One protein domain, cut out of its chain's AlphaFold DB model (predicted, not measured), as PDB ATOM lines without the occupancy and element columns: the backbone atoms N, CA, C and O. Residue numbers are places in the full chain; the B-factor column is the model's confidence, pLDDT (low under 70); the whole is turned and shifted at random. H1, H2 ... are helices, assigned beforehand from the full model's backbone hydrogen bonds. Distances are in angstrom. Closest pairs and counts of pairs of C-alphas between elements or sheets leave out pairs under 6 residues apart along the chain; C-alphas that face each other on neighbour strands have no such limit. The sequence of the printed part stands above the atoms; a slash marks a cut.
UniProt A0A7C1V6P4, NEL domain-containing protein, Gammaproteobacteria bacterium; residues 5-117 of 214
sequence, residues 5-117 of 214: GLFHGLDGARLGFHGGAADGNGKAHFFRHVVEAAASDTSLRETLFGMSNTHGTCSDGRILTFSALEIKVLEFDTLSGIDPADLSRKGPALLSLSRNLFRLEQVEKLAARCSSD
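AT A GLANCE: This is residues 5 to 117 of the 214 residues of the protein "NEL domain-containing protein" of Gammaproteobacteria bacterium (UniProt A0A7C1V6P4). Helix H4 runs through the middle, with H1, H2 and H3 packed over one side of it and the long helix H5 on the other side. H4 and H5 form a V-shaped helical hairpin, touching near their linked ends; from there H5 runs back along the length of the body, spreading away from H4, and its residues 102 to 110 stand free, as do residues 83 to 88 at the turn of the V, of which 87 and 88 belong to H5. The printed part has 113 residues, with five named helices in the order H1, H2, H3, H4, H5 and no named strand, an all-helix domain. It is only just compact, close to loose, with a radius of gyration of the C-alphas of 15.7 A and spans of 47 by 33 by 23 A.

IN THESE COORDINATES: H1 covers residues 5 to 13, 12.8 A from first to last C-alpha, and begins at C-alpha 5 (35.485, 43.805, -41.995). H2 covers residues 24 to 40, 24.9 A. H3 covers residues 42 to 52, 15.2 A. H4 covers residues 59 to 79, 30.9 A, and begins at C-alpha 59 (38.101, 35.547, -30.961). H5, the longest, covers residues 87 to 116, 43.3 A, and ends at C-alpha 116 (31.133, 22.171, -17.040).

HOW THE PARTS SIT: H4 is the hub and touches the four other helices. With residues 59 to 66 alone it touches H1, closest at the C-alphas of Gly 9 and Arg 62, 6.0 A apart; the tilt is 68 degrees, steep and only just short of about perpendicular, opposite ways. Its residues 69 to 73 alone touch H2, with the closest C-alphas, of Val 34 and Val 73, 6.3 A apart, at a steep tilt of 59 degrees, the same way. H3 and H4 form a helical hairpin at a shallow tilt of 24 degrees, the closest C-alphas being those of Leu 48 and Leu 69, 6.2 A apart. H4 and H5 form another at a shallow tilt of 31 degrees, touching with residues 74 to 79 and 90 to 97 alone; the C-alphas of Thr 78 and Ala 93 are closest, 6.7 A apart. H1 touches H3, closest at the C-alphas of Leu 6 and Ser 52, 5.8 A apart. H2 and H3 touch only at the corner, closest at the C-alphas of Ala 38 and Arg 45, 4.6 A apart. H5 is apart from H1, H2 and H3, and H1 is apart from H2. In H3 and H4 every O i to N i+4 pair is within hydrogen-bond range; in H1 3 of 5 are, in H2 12 of 13 and in H5 25 of 26.

THE WHOLE: The two C-alphas farthest apart, those of Ala 85 and Asp 117, are 48.7 A apart. The printed part has no cut. The link from H2 to H3 is tight, the other three are short, and no link is long. The mean pLDDT of the printed part is 76.8; residues 5 to 27, 54 to 57 and 117 are under 70.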
ATOM      1  N   GLY A   5      35.549  44.085 -43.439       48.16
ATOM      2  CA  GLY A   5      35.485  43.805 -41.995       48.16
ATOM      3  C   GLY A   5      34.422  42.776 -41.588       48.16
ATOM      4  O   GLY A   5      34.693  41.919 -40.750       48.16
ATOM      5  N   LEU A   6      33.251  42.788 -42.236       50.31
ATOM      6  CA  LEU A   6      32.158  41.862 -41.909       50.31
ATOM      7  C   LEU A   6      32.537  40.404 -42.217       50.31
ATOM      8  O   LEU A   6      32.338  39.518 -41.389       50.31
ATOM      9  N   PHE A   7      33.129  40.153 -43.389       49.56
ATOM     10  CA  PHE A   7      33.495  38.799 -43.824       49.56
ATOM     11  C   PHE A   7      34.636  38.219 -42.988       49.56
ATOM     12  O   PHE A   7      34.530  37.094 -42.497       49.56
ATOM     13  N   HIS A   8      35.670  39.022 -42.712       52.41
ATOM     14  CA  HIS A   8      36.764  38.589 -41.847       52.41
ATOM     15  C   HIS A   8      36.318  38.314 -40.415       52.41
ATOM     16  O   HIS A   8      37.015  37.550 -39.758       52.41
ATOM     17  N   GLY A   9      35.204  38.897 -39.942       49.41
ATOM     18  CA  GLY A   9      34.558  38.642 -38.648       49.41
ATOM     19  C   GLY A   9      33.695  37.371 -38.615       49.41
ATOM     20  O   GLY A   9      33.679  36.678 -37.593       49.41
ATOM     21  N   LEU A  10      33.110  36.977 -39.746       52.69
ATOM     22  CA  LEU A  10      32.237  35.805 -39.870       52.69
ATOM     23  C   LEU A  10      32.986  34.471 -40.015       52.69
ATOM     24  O   LEU A  10      32.593  33.486 -39.388       52.69
ATOM     25  N   ASP A  11      34.115  34.437 -40.730       48.97
ATOM     26  CA  ASP A  11      34.859  33.181 -40.967       48.97
ATOM     27  C   ASP A  11      35.450  32.546 -39.694       48.97
ATOM     28  O   ASP A  11      35.541  31.333 -39.561       48.97
ATOM     29  N   GLY A  12      35.805  33.354 -38.704       46.66
ATOM     30  CA  GLY A  12      36.324  32.924 -37.402       46.66
ATOM     31  C   GLY A  12      35.270  32.805 -36.302       46.66
ATOM     32  O   GLY A  12      35.530  32.114 -35.324       46.66
ATOM     33  N   ALA A  13      34.062  33.364 -36.470       49.78
ATOM     34  CA  ALA A  13      32.924  32.990 -35.621       49.78
ATOM     35  C   ALA A  13      32.531  31.518 -35.861       49.78
ATOM     36  O   ALA A  13      32.131  30.813 -34.936       49.78
ATOM     37  N   ARG A  14      32.747  31.022 -37.090       45.72
ATOM     38  CA  ARG A  14      32.588  29.609 -37.462       45.72
ATOM     39  C   ARG A  14      33.663  28.684 -36.869       45.72
ATOM     40  O   ARG A  14      33.398  27.499 -36.703       45.72
ATOM     41  N   LEU A  15      34.847  29.206 -36.538       44.38
ATOM     42  CA  LEU A  15      35.998  28.419 -36.060       44.38
ATOM     43  C   LEU A  15      36.183  28.433 -34.528       44.38
ATOM     44  O   LEU A  15      36.988  27.664 -34.010       44.38
ATOM     45  N   GLY A  16      35.440  29.266 -33.790       43.81
ATOM     46  CA  GLY A  16      35.523  29.349 -32.323       43.81
ATOM     47  C   GLY A  16      34.709  28.300 -31.551       43.81
ATOM     48  O   GLY A  16      34.908  28.143 -30.352       43.81
ATOM     49  N   PHE A  17      33.811  27.558 -32.206       45.94
ATOM     50  CA  PHE A  17      32.933  26.570 -31.560       45.94
ATOM     51  C   PHE A  17      33.579  25.170 -31.495       45.94
ATOM     52  O   PHE A  17      33.029  24.174 -31.961       45.94
ATOM     53  N   HIS A  18      34.776  25.074 -30.911       41.56
ATOM     54  CA  HIS A  18      35.381  23.787 -30.553       41.56
ATOM     55  C   HIS A  18      34.986  23.399 -29.123       41.56
ATOM     56  O   HIS A  18      35.732  23.628 -28.178       41.56
ATOM     57  N   GLY A  19      33.811  22.785 -28.966       40.31
ATOM     58  CA  GLY A  19      33.468  22.079 -27.728       40.31
ATOM     59  C   GLY A  19      31.989  22.122 -27.372       40.31
ATOM     60  O   GLY A  19      31.562  22.989 -26.624       40.31
ATOM     61  N   GLY A  20      31.221  21.149 -27.864       38.81
ATOM     62  CA  GLY A  20      29.868  20.877 -27.374       38.81
ATOM     63  C   GLY A  20      28.867  20.670 -28.500       38.81
ATOM     64  O   GLY A  20      28.392  21.619 -29.112       38.81
ATOM     65  N   ALA A  21      28.534  19.410 -28.771       39.47
ATOM     66  CA  ALA A  21      27.461  19.023 -29.673       39.47
ATOM     67  C   ALA A  21      26.095  19.403 -29.069       39.47
ATOM     68  O   ALA A  21      25.438  18.581 -28.437       39.47
ATOM     69  N   ALA A  22      25.674  20.651 -29.251       44.12
ATOM     70  CA  ALA A  22      24.312  21.098 -28.991       44.12
ATOM     71  C   ALA A  22      23.878  22.002 -30.154       44.12
ATOM     72  O   ALA A  22      24.262  23.160 -30.235       44.12
ATOM     73  N   ASP A  23      23.154  21.397 -31.096       50.28
ATOM     74  CA  ASP A  23      22.399  22.023 -32.189       50.28
ATOM     75  C   ASP A  23      23.055  23.217 -32.922       50.28
ATOM     76  O   ASP A  23      22.734  24.387 -32.713       50.28
ATOM     77  N   GLY A  24      23.929  22.910 -33.883       52.88
ATOM     78  CA  GLY A  24      24.489  23.901 -34.808       52.88
ATOM     79  C   GLY A  24      23.483  24.521 -35.792       52.88
ATOM     80  O   GLY A  24      23.871  25.418 -36.542       52.88
ATOM     81  N   ASN A  25      22.210  24.092 -35.821       56.97
ATOM     82  CA  ASN A  25      21.230  24.645 -36.763       56.97
ATOM     83  C   ASN A  25      20.658  25.988 -36.298       56.97
ATOM     84  O   ASN A  25      20.367  26.837 -37.140       56.97
ATOM     85  N   GLY A  26      20.538  26.217 -34.985       65.62
ATOM     86  CA  GLY A  26      19.959  27.452 -34.443       65.62
ATOM     87  C   GLY A  26      20.766  28.700 -34.815       65.62
ATOM     88  O   GLY A  26      20.224  29.645 -35.389       65.62
ATOM     89  N   LYS A  27      22.084  28.678 -34.577       66.81
ATOM     90  CA  LYS A  27      22.965  29.810 -34.925       66.81
ATOM     91  C   LYS A  27      23.165  29.972 -36.431       66.81
ATOM     92  O   LYS A  27      23.271  31.096 -36.905       66.81
ATOM     93  N   ALA A  28      23.172  28.882 -37.199       72.19
ATOM     94  CA  ALA A  28      23.241  28.965 -38.659       72.19
ATOM     95  C   ALA A  28      21.980  29.617 -39.254       72.19
ATOM     96  O   ALA A  28      22.080  30.457 -40.150       72.19
ATOM     97  N   HIS A  29      20.801  29.277 -38.722       77.38
ATOM     98  CA  HIS A  29      19.545  29.922 -39.094       77.38
ATOM     99  C   HIS A  29      19.549  31.409 -38.726       77.38
ATOM    100  O   HIS A  29      19.156  32.245 -39.538       77.38
ATOM    101  N   PHE A  30      20.033  31.741 -37.526       78.69
ATOM    102  CA  PHE A  30      20.129  33.122 -37.070       78.69
ATOM    103  C   PHE A  30      21.098  33.943 -37.931       78.69
ATOM    104  O   PHE A  30      20.772  35.039 -38.376       78.69
ATOM    105  N   PHE A  31      22.267  33.391 -38.251       82.12
ATOM    106  CA  PHE A  31      23.217  34.039 -39.148       82.12
ATOM    107  C   PHE A  31      22.602  34.336 -40.521       82.12
ATOM    108  O   PHE A  31      22.730  35.452 -41.024       82.12
ATOM    109  N   ARG A  32      21.891  33.365 -41.111       82.06
ATOM    110  CA  ARG A  32      21.164  33.580 -42.368       82.06
ATOM    111  C   ARG A  32      20.157  34.724 -42.234       82.06
ATOM    112  O   ARG A  32      20.122  35.585 -43.103       82.06
ATOM    113  N   HIS A  33      19.408  34.757 -41.135       84.75
ATOM    114  CA  HIS A  33      18.441  35.813 -40.842       84.75
ATOM    115  C   HIS A  33      19.090  37.205 -40.785       84.75
ATOM    116  O   HIS A  33      18.586  38.145 -41.389       84.75
ATOM    117  N   VAL A  34      20.262  37.334 -40.155       85.88
ATOM    118  CA  VAL A  34      21.024  38.597 -40.122       85.88
ATOM    119  C   VAL A  34      21.443  39.044 -41.524       85.88
ATOM    120  O   VAL A  34      21.343  40.225 -41.852       85.88
ATOM    121  N   VAL A  35      21.906  38.114 -42.364       87.44
ATOM    122  CA  VAL A  35      22.302  38.421 -43.749       87.44
ATOM    123  C   VAL A  35      21.090  38.801 -44.603       87.44
ATOM    124  O   VAL A  35      21.173  39.749 -45.382       87.44
ATOM    125  N   GLU A  36      19.966  38.103 -44.444       87.31
ATOM    126  CA  GLU A  36      18.712  38.398 -45.148       87.31
ATOM    127  C   GLU A  36      18.144  39.768 -44.740       87.31
ATOM    128  O   GLU A  36      17.789  40.560 -45.614       87.31
ATOM    129  N   ALA A  37      18.151  40.106 -43.448       86.44
ATOM    130  CA  ALA A  37      17.730  41.419 -42.952       86.44
ATOM    131  C   ALA A  37      18.661  42.551 -43.427       86.44
ATOM    132  O   ALA A  37      18.213  43.623 -43.830       86.44
ATOM    133  N   ALA A  38      19.975  42.312 -43.458       86.44
ATOM    134  CA  ALA A  38      20.929  43.270 -44.019       86.44
ATOM    135  C   ALA A  38      20.775  43.443 -45.543       86.44
ATOM    136  O   ALA A  38      21.173  44.467 -46.101       86.44
ATOM    137  N   ALA A  39      20.237  42.444 -46.244       85.94
ATOM    138  CA  ALA A  39      19.951  42.545 -47.670       85.94
ATOM    139  C   ALA A  39      18.657  43.327 -47.953       85.94
ATOM    140  O   ALA A  39      18.594  44.002 -48.982       85.94
ATOM    141  N   SER A  40      17.658  43.260 -47.067       86.75
ATOM    142  CA  SER A  40      16.353  43.901 -47.267       86.75
ATOM    143  C   SER A  40      16.340  45.405 -46.970       86.75
ATOM    144  O   SER A  40      15.622  46.133 -47.655       86.75
ATOM    145  N   ASP A  41      17.144  45.890 -46.015       87.50
ATOM    146  CA  ASP A  41      17.169  47.304 -45.611       87.50
ATOM    147  C   ASP A  41      18.584  47.911 -45.683       87.50
ATOM    148  O   ASP A  41      19.536  47.460 -45.039       87.50
ATOM    149  N   THR A  42      18.732  48.980 -46.473       87.81
ATOM    150  CA  THR A  42      20.018  49.658 -46.687       87.81
ATOM    151  C   THR A  42      20.505  50.443 -45.469       87.81
ATOM    152  O   THR A  42      21.715  50.521 -45.257       87.81
ATOM    153  N   SER A  43      19.594  50.995 -44.665       86.94
ATOM    154  CA  SER A  43      19.916  51.741 -43.441       86.94
ATOM    155  C   SER A  43      20.346  50.803 -42.309       86.94
ATOM    156  O   SER A  43      21.337  51.054 -41.609       86.94
ATOM    157  N   LEU A  44      19.670  49.655 -42.194       88.12
ATOM    158  CA  LEU A  44      20.053  48.594 -41.267       88.12
ATOM    159  C   LEU A  44      21.431  48.047 -41.637       88.12
ATOM    160  O   LEU A  44      22.296  47.892 -40.776       88.12
ATOM    161  N   ARG A  45      21.672  47.827 -42.931       89.44
ATOM    162  CA  ARG A  45      22.954  47.345 -43.443       89.44
ATOM    163  C   ARG A  45      24.127  48.244 -43.060       89.44
ATOM    164  O   ARG A  45      25.158  47.737 -42.625       89.44
ATOM    165  N   GLU A  46      23.993  49.559 -43.208       87.88
ATOM    166  CA  GLU A  46      25.041  50.510 -42.811       87.88
ATOM    167  C   GLU A  46      25.311  50.472 -41.306       87.88
ATOM    168  O   GLU A  46      26.470  50.465 -40.885       87.88
ATOM    169  N   THR A  47      24.254  50.352 -40.501       88.56
ATOM    170  CA  THR A  47      24.362  50.220 -39.042       88.56
ATOM    171  C   THR A  47      25.091  48.934 -38.648       88.56
ATOM    172  O   THR A  47      26.040  48.974 -37.861       88.56
ATOM    173  N   LEU A  48      24.709  47.797 -39.239       87.69
ATOM    174  CA  LEU A  48      25.348  46.501 -38.993       87.69
ATOM    175  C   LEU A  48      26.820  46.515 -39.425       87.69
ATOM    176  O   LEU A  48      27.688  46.034 -38.694       87.69
ATOM    177  N   PHE A  49      27.137  47.127 -40.569       85.31
ATOM    178  CA  PHE A  49      28.525  47.285 -41.000       85.31
ATOM    179  C   PHE A  49      29.332  48.183 -40.059       85.31
ATOM    180  O   PHE A  49      30.464  47.829 -39.723       85.31
ATOM    181  N   GLY A  50      28.758  49.291 -39.586       84.69
ATOM    182  CA  GLY A  50      29.396  50.167 -38.601       84.69
ATOM    183  C   GLY A  50      29.717  49.443 -37.292       84.69
ATOM    184  O   GLY A  50      30.835  49.543 -36.787       84.69
ATOM    185  N   MET A  51      28.773  48.646 -36.789       81.81
ATOM    186  CA  MET A  51      28.947  47.852 -35.568       81.81
ATOM    187  C   MET A  51      29.934  46.697 -35.734       81.81
ATOM    188  O   MET A  51      30.659  46.380 -34.799       81.81
ATOM    189  N   SER A  52      30.016  46.088 -36.919       79.38
ATOM    190  CA  SER A  52      30.964  44.997 -37.177       79.38
ATOM    191  C   SER A  52      32.433  45.434 -37.179       79.38
ATOM    192  O   SER A  52      33.332  44.604 -37.060       79.38
ATOM    193  N   ASN A  53      32.688  46.737 -37.312       76.12
ATOM    194  CA  ASN A  53      34.030  47.282 -37.486       76.12
ATOM    195  C   ASN A  53      34.736  47.614 -36.154       76.12
ATOM    196  O   ASN A  53      35.877  48.070 -36.173       76.12
ATOM    197  N   THR A  54      34.073  47.426 -35.004       67.12
ATOM    198  CA  THR A  54      34.567  47.868 -33.684       67.12
ATOM    199  C   THR A  54      35.449  46.847 -32.959       67.12
ATOM    200  O   THR A  54      36.279  47.252 -32.147       67.12
ATOM    201  N   HIS A  55      35.363  45.547 -33.269       61.62
ATOM    202  CA  HIS A  55      36.188  44.512 -32.628       61.62
ATOM    203  C   HIS A  55      36.971  43.686 -33.651       61.62
ATOM    204  O   HIS A  55      36.497  42.686 -34.188       61.62
ATOM    205  N   GLY A  56      38.210  44.109 -33.905       60.66
ATOM    206  CA  GLY A  56      39.072  43.527 -34.936       60.66
ATOM    207  C   GLY A  56      40.077  42.459 -34.489       60.66
ATOM    208  O   GLY A  56      40.802  41.969 -35.346       60.66
ATOM    209  N   THR A  57      40.199  42.099 -33.204       59.12
ATOM    210  CA  THR A  57      41.447  41.433 -32.749       59.12
ATOM    211  C   THR A  57      41.312  40.204 -31.845       59.12
ATOM    212  O   THR A  57      42.236  39.396 -31.828       59.12
ATOM    213  N   CYS A  58      40.188  39.984 -31.154       73.25
ATOM    214  CA  CYS A  58      40.018  38.833 -30.249       73.25
ATOM    215  C   CYS A  58      38.921  37.881 -30.749       73.25
ATOM    216  O   CYS A  58      37.873  38.339 -31.204       73.25
ATOM    217  N   SER A  59      39.124  36.561 -30.634       70.06
ATOM    218  CA  SER A  59      38.101  35.547 -30.961       70.06
ATOM    219  C   SER A  59      36.805  35.767 -30.176       70.06
ATOM    220  O   SER A  59      35.724  35.722 -30.756       70.06
ATOM    221  N   ASP A  60      36.925  36.104 -28.892       71.69
ATOM    222  CA  ASP A  60      35.803  36.469 -28.024       71.69
ATOM    223  C   ASP A  60      35.132  37.781 -28.465       71.69
ATOM    224  O   ASP A  60      33.916  37.857 -28.613       71.69
ATOM    225  N   GLY A  61      35.931  38.786 -28.837       77.62
ATOM    226  CA  GLY A  61      35.418  40.053 -29.369       77.62
ATOM    227  C   GLY A  61      34.554  39.869 -30.621       77.62
ATOM    228  O   GLY A  61      33.575  40.587 -30.815       77.62
ATOM    229  N   ARG A  62      34.857  38.864 -31.448       79.62
ATOM    230  CA  ARG A  62      34.058  38.522 -32.634       79.62
ATOM    231  C   ARG A  62      32.731  37.856 -32.269       79.62
ATOM    232  O   ARG A  62      31.731  38.141 -32.921       79.62
ATOM    233  N   ILE A  63      32.710  37.018 -31.230       80.12
ATOM    234  CA  ILE A  63      31.477  36.405 -30.712       80.12
ATOM    235  C   ILE A  63      30.566  37.489 -30.128       80.12
ATOM    236  O   ILE A  63      29.397  37.561 -30.501       80.12
ATOM    237  N   LEU A  64      31.113  38.384 -29.302       81.12
ATOM    238  CA  LEU A  64      30.363  39.503 -28.721       81.12
ATOM    239  C   LEU A  64      29.801  40.442 -29.792       81.12
ATOM    240  O   LEU A  64      28.649  40.865 -29.711       81.12
ATOM    241  N   THR A  65      30.592  40.729 -30.829       83.62
ATOM    242  CA  THR A  65      30.140  41.546 -31.965       83.62
ATOM    243  C   THR A  65      28.986  40.881 -32.689       83.62
ATOM    244  O   THR A  65      28.012  41.549 -33.021       83.62
ATOM    245  N   PHE A  66      29.062  39.567 -32.905       83.06
ATOM    246  CA  PHE A  66      27.977  38.838 -33.536       83.06
ATOM    247  C   PHE A  66      26.700  38.928 -32.698       83.06
ATOM    248  O   PHE A  66      25.699  39.414 -33.210       83.06
ATOM    249  N   SER A  67      26.751  38.625 -31.399       84.31
ATOM    250  CA  SER A  67      25.594  38.776 -30.502       84.31
ATOM    251  C   SER A  67      25.020  40.200 -30.486       84.31
ATOM    252  O   SER A  67      23.803  40.380 -30.438       84.31
ATOM    253  N   ALA A  68      25.861  41.231 -30.588       86.06
ATOM    254  CA  ALA A  68      25.397  42.614 -30.692       86.06
ATOM    255  C   ALA A  68      24.657  42.899 -32.014       86.06
ATOM    256  O   ALA A  68      23.642  43.600 -32.013       86.06
ATOM    257  N   LEU A  69      25.136  42.347 -33.135       89.00
ATOM    258  CA  LEU A  69      24.458  42.433 -34.435       89.00
ATOM    259  C   LEU A  69      23.123  41.679 -34.414       89.00
ATOM    260  O   LEU A  69      22.129  42.175 -34.940       89.00
ATOM    261  N   GLU A  70      23.086  40.516 -33.765       87.75
ATOM    262  CA  GLU A  70      21.877  39.707 -33.626       87.75
ATOM    263  C   GLU A  70      20.757  40.467 -32.907       87.75
ATOM    264  O   GLU A  70      19.629  40.550 -33.396       87.75
ATOM    265  N   ILE A  71      21.086  41.094 -31.774       90.50
ATOM    266  CA  ILE A  71      20.135  41.893 -30.993       90.50
ATOM    267  C   ILE A  71      19.590  43.065 -31.819       90.50
ATOM    268  O   ILE A  71      18.409  43.388 -31.715       90.50
ATOM    269  N   LYS A  72      20.422  43.683 -32.666       91.06
ATOM    270  CA  LYS A  72      19.999  44.803 -33.519       91.06
ATOM    271  C   LYS A  72      19.018  44.401 -34.606       91.06
ATOM    272  O   LYS A  72      18.083  45.151 -34.869       91.06
ATOM    273  N   VAL A  73      19.203  43.228 -35.205       91.94
ATOM    274  CA  VAL A  73      18.242  42.692 -36.178       91.94
ATOM    275  C   VAL A  73      16.920  42.346 -35.489       91.94
ATOM    276  O   VAL A  73      15.866  42.705 -35.999       91.94
ATOM    277  N   LEU A  74      16.956  41.759 -34.288       90.38
ATOM    278  CA  LEU A  74      15.735  41.491 -33.515       90.38
ATOM    279  C   LEU A  74      14.996  42.776 -33.121       90.38
ATOM    280  O   LEU A  74      13.771  42.826 -33.183       90.38
ATOM    281  N   GLU A  75      15.728  43.817 -32.721       90.81
ATOM    282  CA  GLU A  75      15.150  45.135 -32.451       90.81
ATOM    283  C   GLU A  75      14.458  45.678 -33.705       90.81
ATOM    284  O   GLU A  75      13.289  46.058 -33.636       90.81
ATOM    285  N   PHE A  76      15.142  45.645 -34.851       90.25
ATOM    286  CA  PHE A  76      14.579  46.071 -36.128       90.25
ATOM    287  C   PHE A  76      13.295  45.307 -36.462       90.25
ATOM    288  O   PHE A  76      12.257  45.944 -36.613       90.25
ATOM    289  N   ASP A  77      13.315  43.974 -36.448       89.25
ATOM    290  CA  ASP A  77      12.145  43.151 -36.780       89.25
ATOM    291  C   ASP A  77      10.949  43.421 -35.860       89.25
ATOM    292  O   ASP A  77       9.800  43.465 -36.308       89.25
ATOM    293  N   THR A  78      11.199  43.630 -34.561       88.94
ATOM    294  CA  THR A  78      10.123  43.970 -33.617       88.94
ATOM    295  C   THR A  78       9.516  45.344 -33.881       88.94
ATOM    296  O   THR A  78       8.350  45.566 -33.547       88.94
ATOM    297  N   LEU A  79      10.280  46.261 -34.480       87.75
ATOM    298  CA  LEU A  79       9.863  47.630 -34.762       87.75
ATOM    299  C   LEU A  79       9.348  47.827 -36.195       87.75
ATOM    300  O   LEU A  79       8.545  48.732 -36.398       87.75
ATOM    301  N   SER A  80       9.715  46.986 -37.168       86.12
ATOM    302  CA  SER A  80       9.307  47.135 -38.576       86.12
ATOM    303  C   SER A  80       7.786  47.122 -38.788       86.12
ATOM    304  O   SER A  80       7.303  47.636 -39.792       86.12
ATOM    305  N   GLY A  81       7.018  46.541 -37.858       80.69
ATOM    306  CA  GLY A  81       5.551  46.492 -37.902       80.69
ATOM    307  C   GLY A  81       4.835  47.503 -36.998       80.69
ATOM    308  O   GLY A  81       3.610  47.432 -36.869       80.69
ATOM    309  N   ILE A  82       5.571  48.392 -36.326       85.88
ATOM    310  CA  ILE A  82       5.027  49.361 -35.370       85.88
ATOM    311  C   ILE A  82       5.336  50.763 -35.884       85.88
ATOM    312  O   ILE A  82       6.490  51.102 -36.131       85.88
ATOM    313  N   ASP A  83       4.298  51.588 -36.020       82.19
ATOM    314  CA  ASP A  83       4.484  53.002 -36.331       82.19
ATOM    315  C   ASP A  83       5.351  53.648 -35.230       82.19
ATOM    316  O   ASP A  83       5.028  53.503 -34.045       82.19
ATOM    317  N   PRO A  84       6.447  54.356 -35.563       76.88
ATOM    318  CA  PRO A  84       7.256  55.067 -34.576       76.88
ATOM    319  C   PRO A  84       6.458  56.040 -33.692       76.88
ATOM    320  O   PRO A  84       6.913  56.325 -32.580       76.88
ATOM    321  N   ALA A  85       5.297  56.524 -34.147       81.94
ATOM    322  CA  ALA A  85       4.402  57.375 -33.362       81.94
ATOM    323  C   ALA A  85       3.567  56.605 -32.315       81.94
ATOM    324  O   ALA A  85       3.112  57.197 -31.333       81.94
ATOM    325  N   ASP A  86       3.394  55.288 -32.467       84.38
ATOM    326  CA  ASP A  86       2.618  54.447 -31.549       84.38
ATOM    327  C   ASP A  86       3.491  53.918 -30.396       84.38
ATOM    328  O   ASP A  86       3.911  52.753 -30.327       84.38
ATOM    329  N   LEU A  87       3.763  54.811 -29.442       83.25
ATOM    330  CA  LEU A  87       4.516  54.492 -28.227       83.25
ATOM    331  C   LEU A  87       3.822  53.431 -27.358       83.25
ATOM    332  O   LEU A  87       4.502  52.671 -26.657       83.25
ATOM    333  N   SER A  88       2.491  53.345 -27.422       85.31
ATOM    334  CA  SER A  88       1.693  52.386 -26.655       85.31
ATOM    335  C   SER A  88       1.955  50.946 -27.083       85.31
ATOM    336  O   SER A  88       1.923  50.053 -26.236       85.31
ATOM    337  N   ARG A  89       2.267  50.705 -28.362       85.94
ATOM    338  CA  ARG A  89       2.650  49.374 -28.864       85.94
ATOM    339  C   ARG A  89       4.157  49.134 -28.841       85.94
ATOM    340  O   ARG A  89       4.585  48.011 -28.565       85.94
ATOM    341  N   LYS A  90       4.960  50.179 -29.050       87.12
ATOM    342  CA  LYS A  90       6.429  50.092 -29.043       87.12
ATOM    343  C   LYS A  90       6.997  49.683 -27.681       87.12
ATOM    344  O   LYS A  90       7.860  48.807 -27.612       87.12
ATOM    345  N   GLY A  91       6.504  50.286 -26.597       87.81
ATOM    346  CA  GLY A  91       6.984  50.001 -25.239       87.81
ATOM    347  C   GLY A  91       6.841  48.523 -24.843       87.81
ATOM    348  O   GLY A  91       7.842  47.888 -24.502       87.81
ATOM    349  N   PRO A  92       5.633  47.933 -24.928       91.56
ATOM    350  CA  PRO A  92       5.415  46.517 -24.638       91.56
ATOM    351  C   PRO A  92       6.203  45.570 -25.548       91.56
ATOM    352  O   PRO A  92       6.671  44.535 -25.072       91.56
ATOM    353  N   ALA A  93       6.380  45.910 -26.830       89.00
ATOM    354  CA  ALA A  93       7.147  45.096 -27.772       89.00
ATOM    355  C   ALA A  93       8.630  45.008 -27.378       89.00
ATOM    356  O   ALA A  93       9.163  43.907 -27.228       89.00
ATOM    357  N   LEU A  94       9.270  46.148 -27.102       90.69
ATOM    358  CA  LEU A  94      10.668  46.185 -26.654       90.69
ATOM    359  C   LEU A  94      10.850  45.562 -25.261       90.69
ATOM    360  O   LEU A  94      11.849  44.889 -25.001       90.69
ATOM    361  N   LEU A  95       9.870  45.726 -24.368       92.25
ATOM    362  CA  LEU A  95       9.880  45.072 -23.058       92.25
ATOM    363  C   LEU A  95       9.742  43.544 -23.168       92.25
ATOM    364  O   LEU A  95      10.338  42.804 -22.386       92.25
ATOM    365  N   SER A  96       8.953  43.054 -24.124       92.00
ATOM    366  CA  SER A  96       8.847  41.621 -24.415       92.00
ATOM    367  C   SER A  96      10.165  41.072 -24.964       92.00
ATOM    368  O   SER A  96      10.655  40.047 -24.485       92.00
ATOM    369  N   LEU A  97      10.786  41.796 -25.902       92.38
ATOM    370  CA  LEU A  97      12.083  41.434 -26.465       92.38
ATOM    371  C   LEU A  97      13.164  41.333 -25.380       92.38
ATOM    372  O   LEU A  97      13.834  40.306 -25.284       92.38
ATOM    373  N   SER A  98      13.291  42.341 -24.513       92.25
ATOM    374  CA  SER A  98      14.298  42.329 -23.442       92.25
ATOM    375  C   SER A  98      14.091  41.182 -22.447       92.25
ATOM    376  O   SER A  98      15.055  40.525 -22.055       92.25
ATOM    377  N   ARG A  99      12.838  40.855 -22.098       95.00
ATOM    378  CA  ARG A  99      12.517  39.682 -21.263       95.00
ATOM    379  C   ARG A  99      12.900  38.365 -21.930       95.00
ATOM    380  O   ARG A  99      13.353  37.451 -21.242       95.00
ATOM    381  N   ASN A 100      12.710  38.250 -23.242       91.31
ATOM    382  CA  ASN A 100      13.075  37.048 -23.987       91.31
ATOM    383  C   ASN A 100      14.595  36.883 -24.079       91.31
ATOM    384  O   ASN A 100      15.092  35.790 -23.812       91.31
ATOM    385  N   LEU A 101      15.327  37.964 -24.361       90.38
ATOM    386  CA  LEU A 101      16.793  37.960 -24.370       90.38
ATOM    387  C   LEU A 101      17.364  37.601 -22.993       90.38
ATOM    388  O   LEU A 101      18.239  36.746 -22.892       90.38
ATOM    389  N   PHE A 102      16.795  38.158 -21.920       91.81
ATOM    390  CA  PHE A 102      17.187  37.807 -20.556       91.81
ATOM    391  C   PHE A 102      16.949  36.322 -20.246       91.81
ATOM    392  O   PHE A 102      17.793  35.658 -19.654       91.81
ATOM    393  N   ARG A 103      15.810  35.755 -20.665       92.00
ATOM    394  CA  ARG A 103      15.531  34.319 -20.479       92.00
ATOM    395  C   ARG A 103      16.528  33.437 -21.228       92.00
ATOM    396  O   ARG A 103      16.972  32.441 -20.663       92.00
ATOM    397  N   LEU A 104      16.873  33.805 -22.459       88.38
ATOM    398  CA  LEU A 104      17.892  33.118 -23.257       88.38
ATOM    399  C   LEU A 104      19.252  33.126 -22.550       88.38
ATOM    400  O   LEU A 104      19.848  32.064 -22.394       88.38
ATOM    401  N   GLU A 105      19.679  34.275 -22.027       86.56
ATOM    402  CA  GLU A 105      20.931  34.401 -21.272       86.56
ATOM    403  C   GLU A 105      20.945  33.497 -20.024       86.56
ATOM    404  O   GLU A 105      21.942  32.841 -19.713       86.56
ATOM    405  N   GLN A 106      19.822  33.406 -19.308       88.50
ATOM    406  CA  GLN A 106      19.714  32.537 -18.133       88.50
ATOM    407  C   GLN A 106      19.759  31.050 -18.510       88.50
ATOM    408  O   GLN A 106      20.396  30.262 -17.807       88.50
ATOM    409  N   VAL A 107      19.131  30.655 -19.623       88.88
ATOM    410  CA  VAL A 107      19.211  29.280 -20.145       88.88
ATOM    411  C   VAL A 107      20.635  28.954 -20.595       88.88
ATOM    412  O   VAL A 107      21.124  27.869 -20.285       88.88
ATOM    413  N   GLU A 108      21.332  29.885 -21.245       83.88
ATOM    414  CA  GLU A 108      22.731  29.712 -21.649       83.88
ATOM    415  C   GLU A 108      23.655  29.550 -20.434       83.88
ATOM    416  O   GLU A 108      24.468  28.627 -20.399       83.88
ATOM    417  N   LYS A 109      23.467  30.346 -19.372       85.69
ATOM    418  CA  LYS A 109      24.200  30.176 -18.102       85.69
ATOM    419  C   LYS A 109      23.945  28.815 -17.460       85.69
ATOM    420  O   LYS A 109      24.875  28.209 -16.925       85.69
ATOM    421  N   LEU A 110      22.702  28.332 -17.487       85.31
ATOM    422  CA  LEU A 110      22.363  27.000 -16.979       85.31
ATOM    423  C   LEU A 110      23.004  25.903 -17.834       85.31
ATOM    424  O   LEU A 110      23.595  24.982 -17.274       85.31
ATOM    425  N   ALA A 111      22.954  26.022 -19.162       82.56
ATOM    426  CA  ALA A 111      23.568  25.079 -20.093       82.56
ATOM    427  C   ALA A 111      25.099  25.040 -19.955       82.56
ATOM    428  O   ALA A 111      25.685  23.957 -19.949       82.56
ATOM    429  N   ALA A 112      25.743  26.196 -19.773       81.38
ATOM    430  CA  ALA A 112      27.181  26.301 -19.541       81.38
ATOM    431  C   ALA A 112      27.589  25.604 -18.236       81.38
ATOM    432  O   ALA A 112      28.479  24.756 -18.252       81.38
ATOM    433  N   ARG A 113      26.873  25.876 -17.134       80.62
ATOM    434  CA  ARG A 113      27.083  25.198 -15.842       80.62
ATOM    435  C   ARG A 113      26.857  23.693 -15.946       80.62
ATOM    436  O   ARG A 113      27.639  22.923 -15.418       80.62
ATOM    437  N   CYS A 114      25.818  23.273 -16.660       77.31
ATOM    438  CA  CYS A 114      25.519  21.866 -16.921       77.31
ATOM    439  C   CYS A 114      26.607  21.164 -17.750       77.31
ATOM    440  O   CYS A 114      26.868  19.978 -17.561       77.31
ATOM    441  N   SER A 115      27.242  21.890 -18.671       71.69
ATOM    442  CA  SER A 115      28.303  21.354 -19.526       71.69
ATOM    443  C   SER A 115      29.645  21.268 -18.795       71.69
ATOM    444  O   SER A 115      30.405  20.334 -19.038       71.69
ATOM    445  N   SER A 116      29.933  22.209 -17.887       74.38
ATOM    446  CA  SER A 116      31.133  22.171 -17.040       74.38
ATOM    447  C   SER A 116      30.987  21.202 -15.863       74.38
ATOM    448  O   SER A 116      31.920  20.467 -15.549       74.38
ATOM    449  N   ASP A 117      29.804  21.157 -15.245       68.81
ATOM    450  CA  ASP A 117      29.444  20.234 -14.174       68.81
ATOM    451  C   ASP A 117      28.546  19.130 -14.734       68.81
ATOM    452  O   ASP A 117      27.319  19.195 -14.637       68.81
TER     453      ASP A 117